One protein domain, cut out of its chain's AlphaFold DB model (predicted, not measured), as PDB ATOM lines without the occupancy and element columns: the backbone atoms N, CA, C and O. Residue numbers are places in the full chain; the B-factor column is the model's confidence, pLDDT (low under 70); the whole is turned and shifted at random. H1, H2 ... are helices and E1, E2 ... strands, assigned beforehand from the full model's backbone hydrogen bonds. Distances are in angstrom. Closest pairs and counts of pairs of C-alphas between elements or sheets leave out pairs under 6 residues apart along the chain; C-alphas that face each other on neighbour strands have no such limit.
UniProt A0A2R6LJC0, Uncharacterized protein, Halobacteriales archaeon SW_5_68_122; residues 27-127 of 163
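AT A GLANCE: This is residues 27 to 127 of the 163 residues of an uncharacterized protein of Halobacteriales archaeon SW_5_68_122 (UniProt A0A2R6LJC0). With little regular structure, this is a loop-rich body holding two small antiparallel two-stranded sheets, E1 - E4 and E2 - E3, from which H1 sticks out with residues 108 to 125. The printed part has 101 residues, 40 in named elements, ordered E1, E2, E3, E4, H1; the class is mixed. It spans 66 by 30 by 23 A, only just loose, close to extended, with radius of gyration of the C-alphas 18.9 A.

HOW THE PARTS SIT: Look first at E1, residues 35 to 39, antiparallel to E4, residues 74 to 78; N 36 and O 77, 2.8 A apart, are within hydrogen-bond range. E2, residues 48 to 51, and E3, residues 54 to 57, form a hairpin, with N 49 and O 56 within hydrogen-bond range at 2.9 A. The closest C-alphas of E1 and E2, Pro 39 and Ala 48, are 5.2 A apart. H1, residues 104 to 125, is apart from E1, E2 and E3; 17 of its 18 O i to N i+4 pairs are within range.

IN THESE COORDINATES: Find C-alpha 35 at (143.141, 158.632, 132.221), where E1 begins its 13.8 A; E2, E3 and E4 measure 10.0, 9.9 and 13.3 A. H1 runs 32.0 A to C-alpha 125 at (145.537, 136.604, 183.091).

THE WHOLE: The farthest C-alphas, Asn 81 and Arg 127, are 65.8 A apart. The printed part has no cut; links E3 to E4 and E4 to H1 are long. pLDDT is under 70 in 38 residues, among them 101 to 127.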
ATOM      1  N   GLY A  27     156.026 159.594 134.519       41.06
ATOM      2  CA  GLY A  27     155.924 158.351 135.289       41.06
ATOM      3  C   GLY A  27     155.746 157.158 134.354       41.06
ATOM      4  O   GLY A  27     155.186 157.303 133.274       41.06
ATOM      5  N   GLU A  28     156.244 155.986 134.742       46.41
ATOM      6  CA  GLU A  28     156.325 154.771 133.906       46.41
ATOM      7  C   GLU A  28     154.964 154.197 133.428       46.41
ATOM      8  O   GLU A  28     154.957 153.276 132.617       46.41
ATOM      9  N   ASP A  29     153.831 154.794 133.828       51.97
ATOM     10  CA  ASP A  29     152.453 154.407 133.475       51.97
ATOM     11  C   ASP A  29     151.675 155.541 132.761       51.97
ATOM     12  O   ASP A  29     150.509 155.827 133.047       51.97
ATOM     13  N   ASP A  30     152.326 156.237 131.827       53.75
ATOM     14  CA  ASP A  30     151.717 157.329 131.061       53.75
ATOM     15  C   ASP A  30     150.722 156.790 130.013       53.75
ATOM     16  O   ASP A  30     151.073 156.402 128.897       53.75
ATOM     17  N   VAL A  31     149.440 156.741 130.373       60.41
ATOM     18  CA  VAL A  31     148.331 156.420 129.460       60.41
ATOM     19  C   VAL A  31     147.917 157.636 128.622       60.41
ATOM     20  O   VAL A  31     146.736 157.961 128.552       60.41
ATOM     21  N   ASP A  32     148.878 158.318 127.991       65.62
ATOM     22  CA  ASP A  32     148.696 159.357 126.955       65.62
ATOM     23  C   ASP A  32     147.604 160.405 127.287       65.62
ATOM     24  O   ASP A  32     146.782 160.778 126.448       65.62
ATOM     25  N   GLY A  33     147.504 160.800 128.564       66.38
ATOM     26  CA  GLY A  33     146.474 161.719 129.073       66.38
ATOM     27  C   GLY A  33     145.022 161.217 128.992       66.38
ATOM     28  O   GLY A  33     144.086 161.979 129.240       66.38
ATOM     29  N   LYS A  34     144.791 159.948 128.643       74.31
ATOM     30  CA  LYS A  34     143.449 159.369 128.485       74.31
ATOM     31  C   LYS A  34     142.803 158.992 129.804       74.31
ATOM     32  O   LYS A  34     141.575 158.928 129.853       74.31
ATOM     33  N   VAL A  35     143.604 158.753 130.839       79.06
ATOM     34  CA  VAL A  35     143.141 158.632 132.221       79.06
ATOM     35  C   VAL A  35     143.584 159.878 132.967       79.06
ATOM     36  O   VAL A  35     144.753 160.247 132.939       79.06
ATOM     37  N   THR A  36     142.636 160.531 133.623       81.38
ATOM     38  CA  THR A  36     142.863 161.743 134.405       81.38
ATOM     39  C   THR A  36     142.372 161.525 135.825       81.38
ATOM     40  O   THR A  36     141.361 160.859 136.053       81.38
ATOM     41  N   ILE A  37     143.108 162.079 136.782       83.50
ATOM     42  CA  ILE A  37     142.785 162.065 138.204       83.50
ATOM     43  C   ILE A  37     142.629 163.519 138.635       83.50
ATOM     44  O   ILE A  37     143.495 164.345 138.375       83.50
ATOM     45  N   ALA A  38     141.520 163.852 139.278       88.19
ATOM     46  CA  ALA A  38     141.282 165.196 139.782       88.19
ATOM     47  C   ALA A  38     140.646 165.140 141.174       88.19
ATOM     48  O   ALA A  38     139.967 164.156 141.494       88.19
ATOM     49  N   PRO A  39     140.817 166.186 142.001       90.75
ATOM     50  CA  PRO A  39     139.982 166.375 143.179       90.75
ATOM     51  C   PRO A  39     138.500 166.308 142.800       90.75
ATOM     52  O   PRO A  39     138.102 166.764 141.726       90.75
ATOM     53  N   ALA A  40     137.681 165.705 143.656       91.06
ATOM     54  CA  ALA A  40     136.250 165.627 143.391       91.06
ATOM     55  C   ALA A  40     135.591 167.015 143.459       91.06
ATOM     56  O   ALA A  40     135.959 167.841 144.282       91.06
ATOM     57  N   ASP A  41     134.533 167.254 142.686       87.88
ATOM     58  CA  ASP A  41     133.805 168.538 142.712       87.88
ATOM     59  C   ASP A  41     132.978 168.757 143.998       87.88
ATOM     60  O   ASP A  41     132.351 169.798 144.200       87.88
ATOM     61  N   GLY A  42     132.912 167.736 144.854       86.69
ATOM     62  CA  GLY A  42     132.145 167.744 146.091       86.69
ATOM     63  C   GLY A  42     132.879 168.390 147.273       86.69
ATOM     64  O   GLY A  42     134.050 168.749 147.181       86.69
ATOM     65  N   PRO A  43     132.224 168.451 148.447       86.75
ATOM     66  CA  PRO A  43     132.803 169.038 149.660       86.75
ATOM     67  C   PRO A  43     134.055 168.307 150.162       86.75
ATOM     68  O   PRO A  43     134.783 168.845 150.978       86.75
ATOM     69  N   ASN A  44     134.309 167.083 149.695       87.88
ATOM     70  CA  ASN A  44     135.500 166.324 150.066       87.88
ATOM     71  C   ASN A  44     136.656 166.490 149.067       87.88
ATOM     72  O   ASN A  44     137.722 165.924 149.293       87.88
ATOM     73  N   GLY A  45     136.459 167.242 147.979       87.25
ATOM     74  CA  GLY A  45     137.514 167.550 147.018       87.25
ATOM     75  C   GLY A  45     138.616 168.424 147.594       87.25
ATOM     76  O   GLY A  45     139.765 168.288 147.194       87.25
ATOM     77  N   GLU A  46     138.296 169.268 148.579       90.00
ATOM     78  CA  GLU A  46     139.280 170.148 149.228       90.00
ATOM     79  C   GLU A  46     140.404 169.380 149.938       90.00
ATOM     80  O   GLU A  46     141.487 169.919 150.136       90.00
ATOM     81  N   TYR A  47     140.160 168.112 150.284       88.75
ATOM     82  CA  TYR A  47     141.146 167.244 150.919       88.75
ATOM     83  C   TYR A  47     142.128 166.627 149.922       88.75
ATOM     84  O   TYR A  47     143.094 166.003 150.348       88.75
ATOM     85  N   ALA A  48     141.880 166.737 148.615       90.44
ATOM     86  CA  ALA A  48     142.721 166.152 147.581       90.44
ATOM     87  C   ALA A  48     143.521 167.219 146.843       90.44
ATOM     88  O   ALA A  48     143.007 168.256 146.429       90.44
ATOM     89  N   THR A  49     144.790 166.924 146.610       89.12
ATOM     90  CA  THR A  49     145.675 167.708 145.753       89.12
ATOM     91  C   THR A  49     146.371 166.753 144.795       89.12
ATOM     92  O   THR A  49     146.788 165.666 145.194       89.12
ATOM     93  N   VAL A  50     146.444 167.135 143.522       85.56
ATOM     94  CA  VAL A  50     147.145 166.371 142.486       85.56
ATOM     95  C   VAL A  50     148.248 167.262 141.939       85.56
ATOM     96  O   VAL A  50     147.958 168.290 141.327       85.56
ATOM     97  N   GLU A  51     149.495 166.879 142.188       82.38
ATOM     98  CA  GLU A  51     150.699 167.608 141.778       82.38
ATOM     99  C   GLU A  51     151.705 166.603 141.223       82.38
ATOM    100  O   GLU A  51     151.869 165.527 141.786       82.38
ATOM    101  N   ASP A  52     152.323 166.920 140.082       77.19
ATOM    102  CA  ASP A  52     153.331 166.070 139.424       77.19
ATOM    103  C   ASP A  52     152.892 164.604 139.189       77.19
ATOM    104  O   ASP A  52     153.702 163.682 139.163       77.19
ATOM    105  N   GLY A  53     151.585 164.372 139.003       71.25
ATOM    106  CA  GLY A  53     151.008 163.031 138.831       71.25
ATOM    107  C   GLY A  53     150.821 162.245 140.137       71.25
ATOM    108  O   GLY A  53     150.276 161.142 140.114       71.25
ATOM    109  N   GLU A  54     151.201 162.818 141.278       76.81
ATOM    110  CA  GLU A  54     151.012 162.235 142.600       76.81
ATOM    111  C   GLU A  54     149.708 162.730 143.240       76.81
ATOM    112  O   GLU A  54     149.388 163.922 143.245       76.81
ATOM    113  N   LEU A  55     148.939 161.798 143.812       83.00
ATOM    114  CA  LEU A  55     147.748 162.112 144.593       83.00
ATOM    115  C   LEU A  55     148.120 162.267 146.067       83.00
ATOM    116  O   LEU A  55     148.461 161.292 146.742       83.00
ATOM    117  N   ARG A  56     147.940 163.474 146.599       86.31
ATOM    118  CA  ARG A  56     148.003 163.750 148.031       86.31
ATOM    119  C   ARG A  56     146.596 163.920 148.592       86.31
ATOM    120  O   ARG A  56     145.791 164.674 148.053       86.31
ATOM    121  N   VAL A  57     146.314 163.243 149.705       86.19
ATOM    122  CA  VAL A  57     145.084 163.444 150.479       86.19
ATOM    123  C   VAL A  57     145.447 163.891 151.888       86.19
ATOM    124  O   VAL A  57     146.155 163.171 152.593       86.19
ATOM    125  N   ASP A  58     144.967 165.065 152.288       87.50
ATOM    126  CA  ASP A  58     145.220 165.656 153.598       87.50
ATOM    127  C   ASP A  58     143.907 165.834 154.367       87.50
ATOM    128  O   ASP A  58     142.937 166.402 153.867       87.50
ATOM    129  N   PHE A  59     143.863 165.299 155.585       84.38
ATOM    130  CA  PHE A  59     142.688 165.366 156.442       84.38
ATOM    131  C   PHE A  59     143.018 166.164 157.693       84.38
ATOM    132  O   PHE A  59     143.550 165.637 158.674       84.38
ATOM    133  N   ASP A  60     142.611 167.426 157.684       79.25
ATOM    134  CA  ASP A  60     142.702 168.284 158.852       79.25
ATOM    135  C   ASP A  60     141.547 168.031 159.825       79.25
ATOM    136  O   ASP A  60     140.411 167.756 159.435       79.25
ATOM    137  N   ARG A  61     141.811 168.213 161.124       75.06
ATOM    138  CA  ARG A  61     140.775 168.242 162.180       75.06
ATOM    139  C   ARG A  61     139.950 166.950 162.281       75.06
ATOM    140  O   ARG A  61     138.736 166.979 162.493       75.06
ATOM    141  N   LEU A  62     140.621 165.806 162.187       83.00
ATOM    142  CA  LEU A  62     140.020 164.510 162.488       83.00
ATOM    143  C   LEU A  62     139.677 164.382 163.980       83.00
ATOM    144  O   LEU A  62     140.401 164.865 164.847       83.00
ATOM    145  N   ASN A  63     138.572 163.698 164.274       80.69
ATOM    146  CA  ASN A  63     138.209 163.328 165.638       80.69
ATOM    147  C   ASN A  63     139.071 162.130 166.076       80.69
ATOM    148  O   ASN A  63     138.995 161.067 165.466       80.69
ATOM    149  N   ASP A  64     139.875 162.299 167.122       81.12
ATOM    150  CA  ASP A  64     140.815 161.296 167.639       81.12
ATOM    151  C   ASP A  64     140.138 160.171 168.442       81.12
ATOM    152  O   ASP A  64     140.707 159.093 168.640       81.12
ATOM    153  N   GLU A  65     138.888 160.379 168.852       82.31
ATOM    154  CA  GLU A  65     138.056 159.399 169.552       82.31
ATOM    155  C   GLU A  65     137.086 158.648 168.618       82.31
ATOM    156  O   GLU A  65     136.427 157.687 169.039       82.31
ATOM    157  N   ALA A  66     136.995 159.048 167.347       78.75
ATOM    158  CA  ALA A  66     136.053 158.506 166.377       78.75
ATOM    159  C   ALA A  66     136.730 158.080 165.067       78.75
ATOM    160  O   ALA A  66     137.896 158.339 164.802       78.75
ATOM    161  N   ILE A  67     135.974 157.358 164.240       76.44
ATOM    162  CA  ILE A  67     136.407 156.998 162.890       76.44
ATOM    163  C   ILE A  67     135.712 157.948 161.927       76.44
ATOM    164  O   ILE A  67     134.486 157.915 161.816       76.44
ATOM    165  N   THR A  68     136.497 158.735 161.201       79.69
ATOM    166  CA  THR A  68     136.012 159.554 160.089       79.69
ATOM    167  C   THR A  68     136.100 158.750 158.798       79.69
ATOM    168  O   THR A  68     137.080 158.048 158.559       79.69
ATOM    169  N   THR A  69     135.053 158.807 157.976       80.19
ATOM    170  CA  THR A  69     135.046 158.205 156.635       80.19
ATOM    171  C   THR A  69     134.760 159.310 155.636       80.19
ATOM    172  O   THR A  69     133.763 160.012 155.793       80.19
ATOM    173  N   ALA A  70     135.625 159.462 154.638       80.88
ATOM    174  CA  ALA A  70     135.423 160.381 153.530       80.88
ATOM    175  C   ALA A  70     135.207 159.568 152.253       80.88
ATOM    176  O   ALA A  70     135.974 158.655 151.951       80.88
ATOM    177  N   HIS A  71     134.143 159.897 151.528       85.31
ATOM    178  CA  HIS A  71     133.824 159.315 150.228       85.31
ATOM    179  C   HIS A  71     133.965 160.386 149.152       85.31
ATOM    180  O   HIS A  71     133.814 161.571 149.454       85.31
ATOM    181  N   SER A  72     134.208 159.967 147.908       87.56
ATOM    182  CA  SER A  72     134.281 160.879 146.758       87.56
ATOM    183  C   SER A  72     135.301 162.000 146.976       87.56
ATOM    184  O   SER A  72     134.963 163.176 146.926       87.56
ATOM    185  N   VAL A  73     136.536 161.613 147.298       88.44
ATOM    186  CA  VAL A  73     137.661 162.539 147.514       88.44
ATOM    187  C   VAL A  73     138.340 162.886 146.182       88.44
ATOM    188  O   VAL A  73     138.761 164.017 145.967       88.44
ATOM    189  N   VAL A  74     138.372 161.929 145.251       88.12
ATOM    190  CA  VAL A  74     138.937 162.085 143.906       88.12
ATOM    191  C   VAL A  74     138.005 161.516 142.848       88.12
ATOM    192  O   VAL A  74     137.248 160.580 143.116       88.12
ATOM    193  N   ASN A  75     138.119 162.052 141.638       88.06
ATOM    194  CA  ASN A  75     137.500 161.547 140.426       88.06
ATOM    195  C   ASN A  75     138.584 160.991 139.500       88.06
ATOM    196  O   ASN A  75     139.545 161.686 139.173       88.06
ATOM    197  N   VAL A  76     138.401 159.748 139.055       84.50
ATOM    198  CA  VAL A  76     139.229 159.127 138.015       84.50
ATOM    199  C   VAL A  76     138.383 159.013 136.755       84.50
ATOM    200  O   VAL A  76     137.336 158.368 136.766       84.50
ATOM    201  N   THR A  77     138.822 159.653 135.676       85.00
ATOM    202  CA  THR A  77     138.099 159.687 134.401       85.00
ATOM    203  C   THR A  77     138.941 159.056 133.309       85.00
ATOM    204  O   THR A  77     140.081 159.462 133.106       85.00
ATOM    205  N   SER A  78     138.367 158.096 132.583       84.62
ATOM    206  CA  SER A  78     138.967 157.522 131.377       84.62
ATOM    207  C   SER A  78     138.189 157.957 130.140       84.62
ATOM    208  O   SER A  78     136.962 157.890 130.113       84.62
ATOM    209  N   THR A  79     138.906 158.383 129.106       83.81
ATOM    210  CA  THR A  79     138.359 158.677 127.770       83.81
ATOM    211  C   THR A  79     138.496 157.496 126.808       83.81
ATOM    212  O   THR A  79     138.130 157.594 125.635       83.81
ATOM    213  N   MET A  80     139.036 156.370 127.281       79.00
ATOM    214  CA  MET A  80     139.196 155.165 126.476       79.00
ATOM    215  C   MET A  80     137.864 154.421 126.312       79.00
ATOM    216  O   MET A  80     137.005 154.441 127.188       79.00
ATOM    217  N   ASN A  81     137.718 153.712 125.190       82.38
ATOM    218  CA  ASN A  81     136.547 152.868 124.906       82.38
ATOM    219  C   ASN A  81     136.719 151.420 125.406       82.38
ATOM    220  O   ASN A  81     135.941 150.539 125.041       82.38
ATOM    221  N   GLU A  82     137.754 151.166 126.203       79.75
ATOM    222  CA  GLU A  82     138.111 149.860 126.755       79.75
ATOM    223  C   GLU A  82     138.262 149.939 128.277       79.75
ATOM    224  O   GLU A  82     138.391 151.024 128.850       79.75
ATOM    225  N   THR A  83     138.209 148.786 128.944       77.25
ATOM    226  CA  THR A  83     138.369 148.716 130.398       77.25
ATOM    227  C   THR A  83     139.787 149.109 130.789       77.25
ATOM    228  O   THR A  83     140.749 148.505 130.322       77.25
ATOM    229  N   VAL A  84     139.895 150.073 131.701       75.31
ATOM    230  CA  VAL A  84     141.160 150.495 132.302       75.31
ATOM    231  C   VAL A  84     141.247 149.933 133.716       75.31
ATOM    232  O   VAL A  84     140.319 150.094 134.509       75.31
ATOM    233  N   GLU A  85     142.365 149.285 134.028       77.00
ATOM    234  CA  GLU A  85     142.710 148.883 135.390       77.00
ATOM    235  C   GLU A  85     143.600 149.960 136.015       77.00
ATOM    236  O   GLU A  85     144.583 150.383 135.411       77.00
ATOM    237  N   VAL A  86     143.232 150.427 137.209       75.25
ATOM    238  CA  VAL A  86     143.957 151.482 137.926       75.25
ATOM    239  C   VAL A  86     144.474 150.908 139.234       75.25
ATOM    240  O   VAL A  86     143.694 150.460 140.077       75.25
ATOM    241  N   TRP A  87     145.790 150.949 139.410       75.25
ATOM    242  CA  TRP A  87     146.450 150.534 140.641       75.25
ATOM    243  C   TRP A  87     146.691 151.744 141.539       75.25
ATOM    244  O   TRP A  87     147.289 152.730 141.121       75.25
ATOM    245  N   VAL A  88     146.235 151.661 142.790       74.12
ATOM    246  CA  VAL A  88     146.468 152.701 143.801       74.12
ATOM    247  C   VAL A  88     147.478 152.178 144.814       74.12
ATOM    248  O   VAL A  88     147.164 151.309 145.630       74.12
ATOM    249  N   ALA A  89     148.695 152.713 144.764       74.31
ATOM    250  CA  ALA A  89     149.673 152.556 145.831       74.31
ATOM    251  C   ALA A  89     149.456 153.665 146.868       74.31
ATOM    252  O   ALA A  89     149.292 154.829 146.513       74.31
ATOM    253  N   ALA A  90     149.423 153.303 148.149       73.31
ATOM    254  CA  ALA A  90     149.248 154.262 149.231       73.31
ATOM    255  C   ALA A  90     150.435 154.187 150.189       73.31
ATOM    256  O   ALA A  90     150.571 153.213 150.934       73.31
ATOM    257  N   ASP A  91     151.249 155.240 150.206       74.69
ATOM    258  CA  ASP A  91     152.262 155.471 151.236       74.69
ATOM    259  C   ASP A  91     151.616 156.225 152.403       74.69
ATOM    260  O   ASP A  91     151.701 157.442 152.556       74.69
ATOM    261  N   ALA A  92     150.847 155.480 153.194       70.56
ATOM    262  CA  ALA A  92     150.075 156.029 154.295       70.56
ATOM    263  C   ALA A  92     150.751 155.727 155.641       70.56
ATOM    264  O   ALA A  92     151.195 154.605 155.896       70.56
ATOM    265  N   ASN A  93     150.784 156.717 156.537       68.31
ATOM    266  CA  ASN A  93     151.237 156.519 157.916       68.31
ATOM    267  C   ASN A  93     150.375 155.460 158.631       68.31
ATOM    268  O   ASN A  93     149.215 155.253 158.280       68.31
ATOM    269  N   GLU A  94     150.886 154.859 159.711       69.44
ATOM    270  CA  GLU A  94     150.220 153.776 160.470       69.44
ATOM    271  C   GLU A  94     148.804 154.100 161.003       69.44
ATOM    272  O   GLU A  94     148.080 153.207 161.447       69.44
ATOM    273  N   SER A  95     148.398 155.371 160.943       67.75
ATOM    274  CA  SER A  95     147.082 155.874 161.358       67.75
ATOM    275  C   SER A  95     146.027 155.866 160.246       67.75
ATOM    276  O   SER A  95     144.843 156.033 160.534       67.75
ATOM    277  N   VAL A  96     146.422 155.654 158.990       71.75
ATOM    278  CA  VAL A  96     145.522 155.653 157.831       71.75
ATOM    279  C   VAL A  96     145.409 154.231 157.293       71.75
ATOM    280  O   VAL A  96     146.391 153.511 157.149       71.75
ATOM    281  N   THR A  97     144.185 153.784 157.019       72.81
ATOM    282  CA  THR A  97     143.941 152.482 156.388       72.81
ATOM    283  C   THR A  97     143.070 152.677 155.161       72.81
ATOM    284  O   THR A  97     141.946 153.161 155.275       72.81
ATOM    285  N   VAL A  98     143.593 152.272 154.004       73.81
ATOM    286  CA  VAL A  98     142.872 152.283 152.729       73.81
ATOM    287  C   VAL A  98     142.047 151.002 152.603       73.81
ATOM    288  O   VAL A  98     142.500 149.912 152.971       73.81
ATOM    289  N   TYR A  99     140.820 151.138 152.110       69.94
ATOM    290  CA  TYR A  99     139.901 150.030 151.871       69.94
ATOM    291  C   TYR A  99     139.370 150.100 150.441       69.94
ATOM    292  O   TYR A  99     139.195 151.184 149.894       69.94
ATOM    293  N   GLU A 100     139.104 148.935 149.862       72.25
ATOM    294  CA  GLU A 100     138.434 148.793 148.574       72.25
ATOM    295  C   GLU A 100     136.931 148.571 148.819       72.25
ATOM    296  O   GLU A 100     136.556 147.709 149.619       72.25
ATOM    297  N   GLY A 101     136.074 149.363 148.166       65.94
ATOM    298  CA  GLY A 101     134.611 149.274 148.283       65.94
ATOM    299  C   GLY A 101     134.029 149.659 149.657       65.94
ATOM    300  O   GLY A 101     134.692 150.261 150.498       65.94
ATOM    301  N   ASP A 102     132.766 149.285 149.895       61.06
ATOM    302  CA  ASP A 102     132.019 149.573 151.139       61.06
ATOM    303  C   ASP A 102     132.255 148.542 152.268       61.06
ATOM    304  O   ASP A 102     131.553 148.521 153.286       61.06
ATOM    305  N   ASP A 103     133.269 147.679 152.135       57.53
ATOM    306  CA  ASP A 103     133.602 146.605 153.093       57.53
ATOM    307  C   ASP A 103     134.083 147.105 154.471       57.53
ATOM    308  O   ASP A 103     134.407 146.325 155.386       57.53
ATOM    309  N   THR A 104     134.097 148.422 154.654       58.22
ATOM    310  CA  THR A 104     134.428 149.135 155.881       58.22
ATOM    311  C   THR A 104     133.638 148.583 157.068       58.22
ATOM    312  O   THR A 104     134.233 148.242 158.091       58.22
ATOM    313  N   GLU A 105     132.322 148.385 156.939       56.84
ATOM    314  CA  GLU A 105     131.449 147.912 158.029       56.84
ATOM    315  C   GLU A 105     131.765 146.462 158.460       56.84
ATOM    316  O   GLU A 105     131.949 146.172 159.650       56.84
ATOM    317  N   ALA A 106     131.919 145.540 157.504       55.25
ATOM    318  CA  ALA A 106     132.142 144.118 157.782       55.25
ATOM    319  C   ALA A 106     133.509 143.844 158.437       55.25
ATOM    320  O   ALA A 106     133.647 142.970 159.311       55.25
ATOM    321  N   ARG A 107     134.543 144.603 158.053       55.69
ATOM    322  CA  ARG A 107     135.893 144.470 158.617       55.69
ATOM    323  C   ARG A 107     136.027 145.199 159.960       55.69
ATOM    324  O   ARG A 107     136.646 144.643 160.879       55.69
ATOM    325  N   ARG A 108     135.366 146.357 160.133       60.66
ATOM    326  CA  ARG A 108     135.245 147.078 161.422       60.66
ATOM    327  C   ARG A 108     134.687 146.178 162.516       60.66
ATOM    328  O   ARG A 108     135.224 146.135 163.630       60.66
ATOM    329  N   ASP A 109     133.664 145.396 162.191       57.75
ATOM    330  CA  ASP A 109     132.998 144.528 163.155       57.75
ATOM    331  C   ASP A 109     133.917 143.388 163.646       57.75
ATOM    332  O   ASP A 109     133.963 143.051 164.840       57.75
ATOM    333  N   ARG A 110     134.775 142.859 162.760       58.88
ATOM    334  CA  ARG A 110     135.842 141.912 163.135       58.88
ATOM    335  C   ARG A 110     136.919 142.556 164.001       58.88
ATOM    336  O   ARG A 110     137.346 141.944 164.985       58.88
ATOM    337  N   GLN A 111     137.360 143.769 163.679       60.34
ATOM    338  CA  GLN A 111     138.419 144.448 164.431       60.34
ATOM    339  C   GLN A 111     137.954 144.829 165.844       60.34
ATOM    340  O   GLN A 111     138.657 144.538 166.819       60.34
ATOM    341  N   ARG A 112     136.713 145.322 165.997       60.69
ATOM    342  CA  ARG A 112     136.071 145.549 167.307       60.69
ATOM    343  C   ARG A 112     135.952 144.262 168.128       60.69
ATOM    344  O   ARG A 112     136.207 144.272 169.338       60.69
ATOM    345  N   ARG A 113     135.593 143.131 167.506       57.50
ATOM    346  CA  ARG A 113     135.549 141.819 168.184       57.50
ATOM    347  C   ARG A 113     136.938 141.367 168.645       57.50
ATOM    348  O   ARG A 113     137.088 140.925 169.785       57.50
ATOM    349  N   ASN A 114     137.962 141.541 167.815       55.88
ATOM    350  CA  ASN A 114     139.338 141.167 168.149       55.88
ATOM    351  C   ASN A 114     139.930 142.038 169.274       55.88
ATOM    352  O   ASN A 114     140.560 141.507 170.194       55.88
ATOM    353  N   GLY A 115     139.664 143.350 169.268       57.06
ATOM    354  CA  GLY A 115     140.074 144.272 170.332       57.06
ATOM    355  C   GLY A 115     139.433 143.950 171.689       57.06
ATOM    356  O   GLY A 115     140.125 143.900 172.712       57.06
ATOM    357  N   ARG A 116     138.131 143.622 171.711       56.53
ATOM    358  CA  ARG A 116     137.436 143.170 172.936       56.53
ATOM    359  C   ARG A 116     138.012 141.863 173.491       56.53
ATOM    360  O   ARG A 116     138.126 141.720 174.711       56.53
ATOM    361  N   CYS A 117     138.417 140.931 172.627       54.78
ATOM    362  CA  CYS A 117     139.060 139.680 173.041       54.78
ATOM    363  C   CYS A 117     140.420 139.914 173.717       54.78
ATOM    364  O   CYS A 117     140.685 139.312 174.759       54.78
ATOM    365  N   ARG A 118     141.256 140.822 173.189       54.03
ATOM    366  CA  ARG A 118     142.556 141.161 173.799       54.03
ATOM    367  C   ARG A 118     142.396 141.773 175.194       54.03
ATOM    368  O   ARG A 118     143.056 141.326 176.131       54.03
ATOM    369  N   ARG A 119     141.457 142.713 175.371       55.91
ATOM    370  CA  ARG A 119     141.204 143.351 176.680       55.91
ATOM    371  C   ARG A 119     140.685 142.359 177.734       55.91
ATOM    372  O   ARG A 119     141.152 142.372 178.870       55.91
ATOM    373  N   ARG A 120     139.785 141.436 177.362       53.91
ATOM    374  CA  ARG A 120     139.284 140.394 178.287       53.91
ATOM    375  C   ARG A 120     140.331 139.330 178.634       53.91
ATOM    376  O   ARG A 120     140.324 138.829 179.758       53.91
ATOM    377  N   ALA A 121     141.230 138.991 177.710       52.53
ATOM    378  CA  ALA A 121     142.338 138.075 177.982       52.53
ATOM    379  C   ALA A 121     143.357 138.692 178.958       52.53
ATOM    380  O   ALA A 121     143.744 138.032 179.921       52.53
ATOM    381  N   GLY A 122     143.704 139.972 178.779       52.56
ATOM    382  CA  GLY A 122     144.602 140.700 179.684       52.56
ATOM    383  C   GLY A 122     144.069 140.818 181.118       52.56
ATOM    384  O   GLY A 122     144.828 140.651 182.070       52.56
ATOM    385  N   GLN A 123     142.757 141.016 181.296       53.38
ATOM    386  CA  GLN A 123     142.140 141.067 182.630       53.38
ATOM    387  C   GLN A 123     142.014 139.690 183.305       53.38
ATOM    388  O   GLN A 123     142.135 139.596 184.525       53.38
ATOM    389  N   ARG A 124     141.811 138.600 182.547       43.91
ATOM    390  CA  ARG A 124     141.738 137.238 183.117       43.91
ATOM    391  C   ARG A 124     143.104 136.658 183.489       43.91
ATOM    392  O   ARG A 124     143.179 135.891 184.445       43.91
ATOM    393  N   LEU A 125     144.171 137.055 182.797       48.06
ATOM    394  CA  LEU A 125     145.537 136.604 183.091       48.06
ATOM    395  C   LEU A 125     146.084 137.149 184.418       48.06
ATOM    396  O   LEU A 125     146.959 136.525 185.006       48.06
ATOM    397  N   ARG A 126     145.522 138.245 184.947       51.56
ATOM    398  CA  ARG A 126     145.869 138.755 186.285       51.56
ATOM    399  C   ARG A 126     145.203 137.995 187.440       51.56
ATOM    400  O   ARG A 126     145.582 138.207 188.584       51.56
ATOM    401  N   ARG A 127     144.215 137.126 187.173       51.00
ATOM    402  CA  ARG A 127     143.461 136.397 188.219       51.00
ATOM    403  C   ARG A 127     143.560 134.876 188.166       51.00
ATOM    404  O   ARG A 127     143.164 134.229 189.127       51.00
TER     405      ARG A 127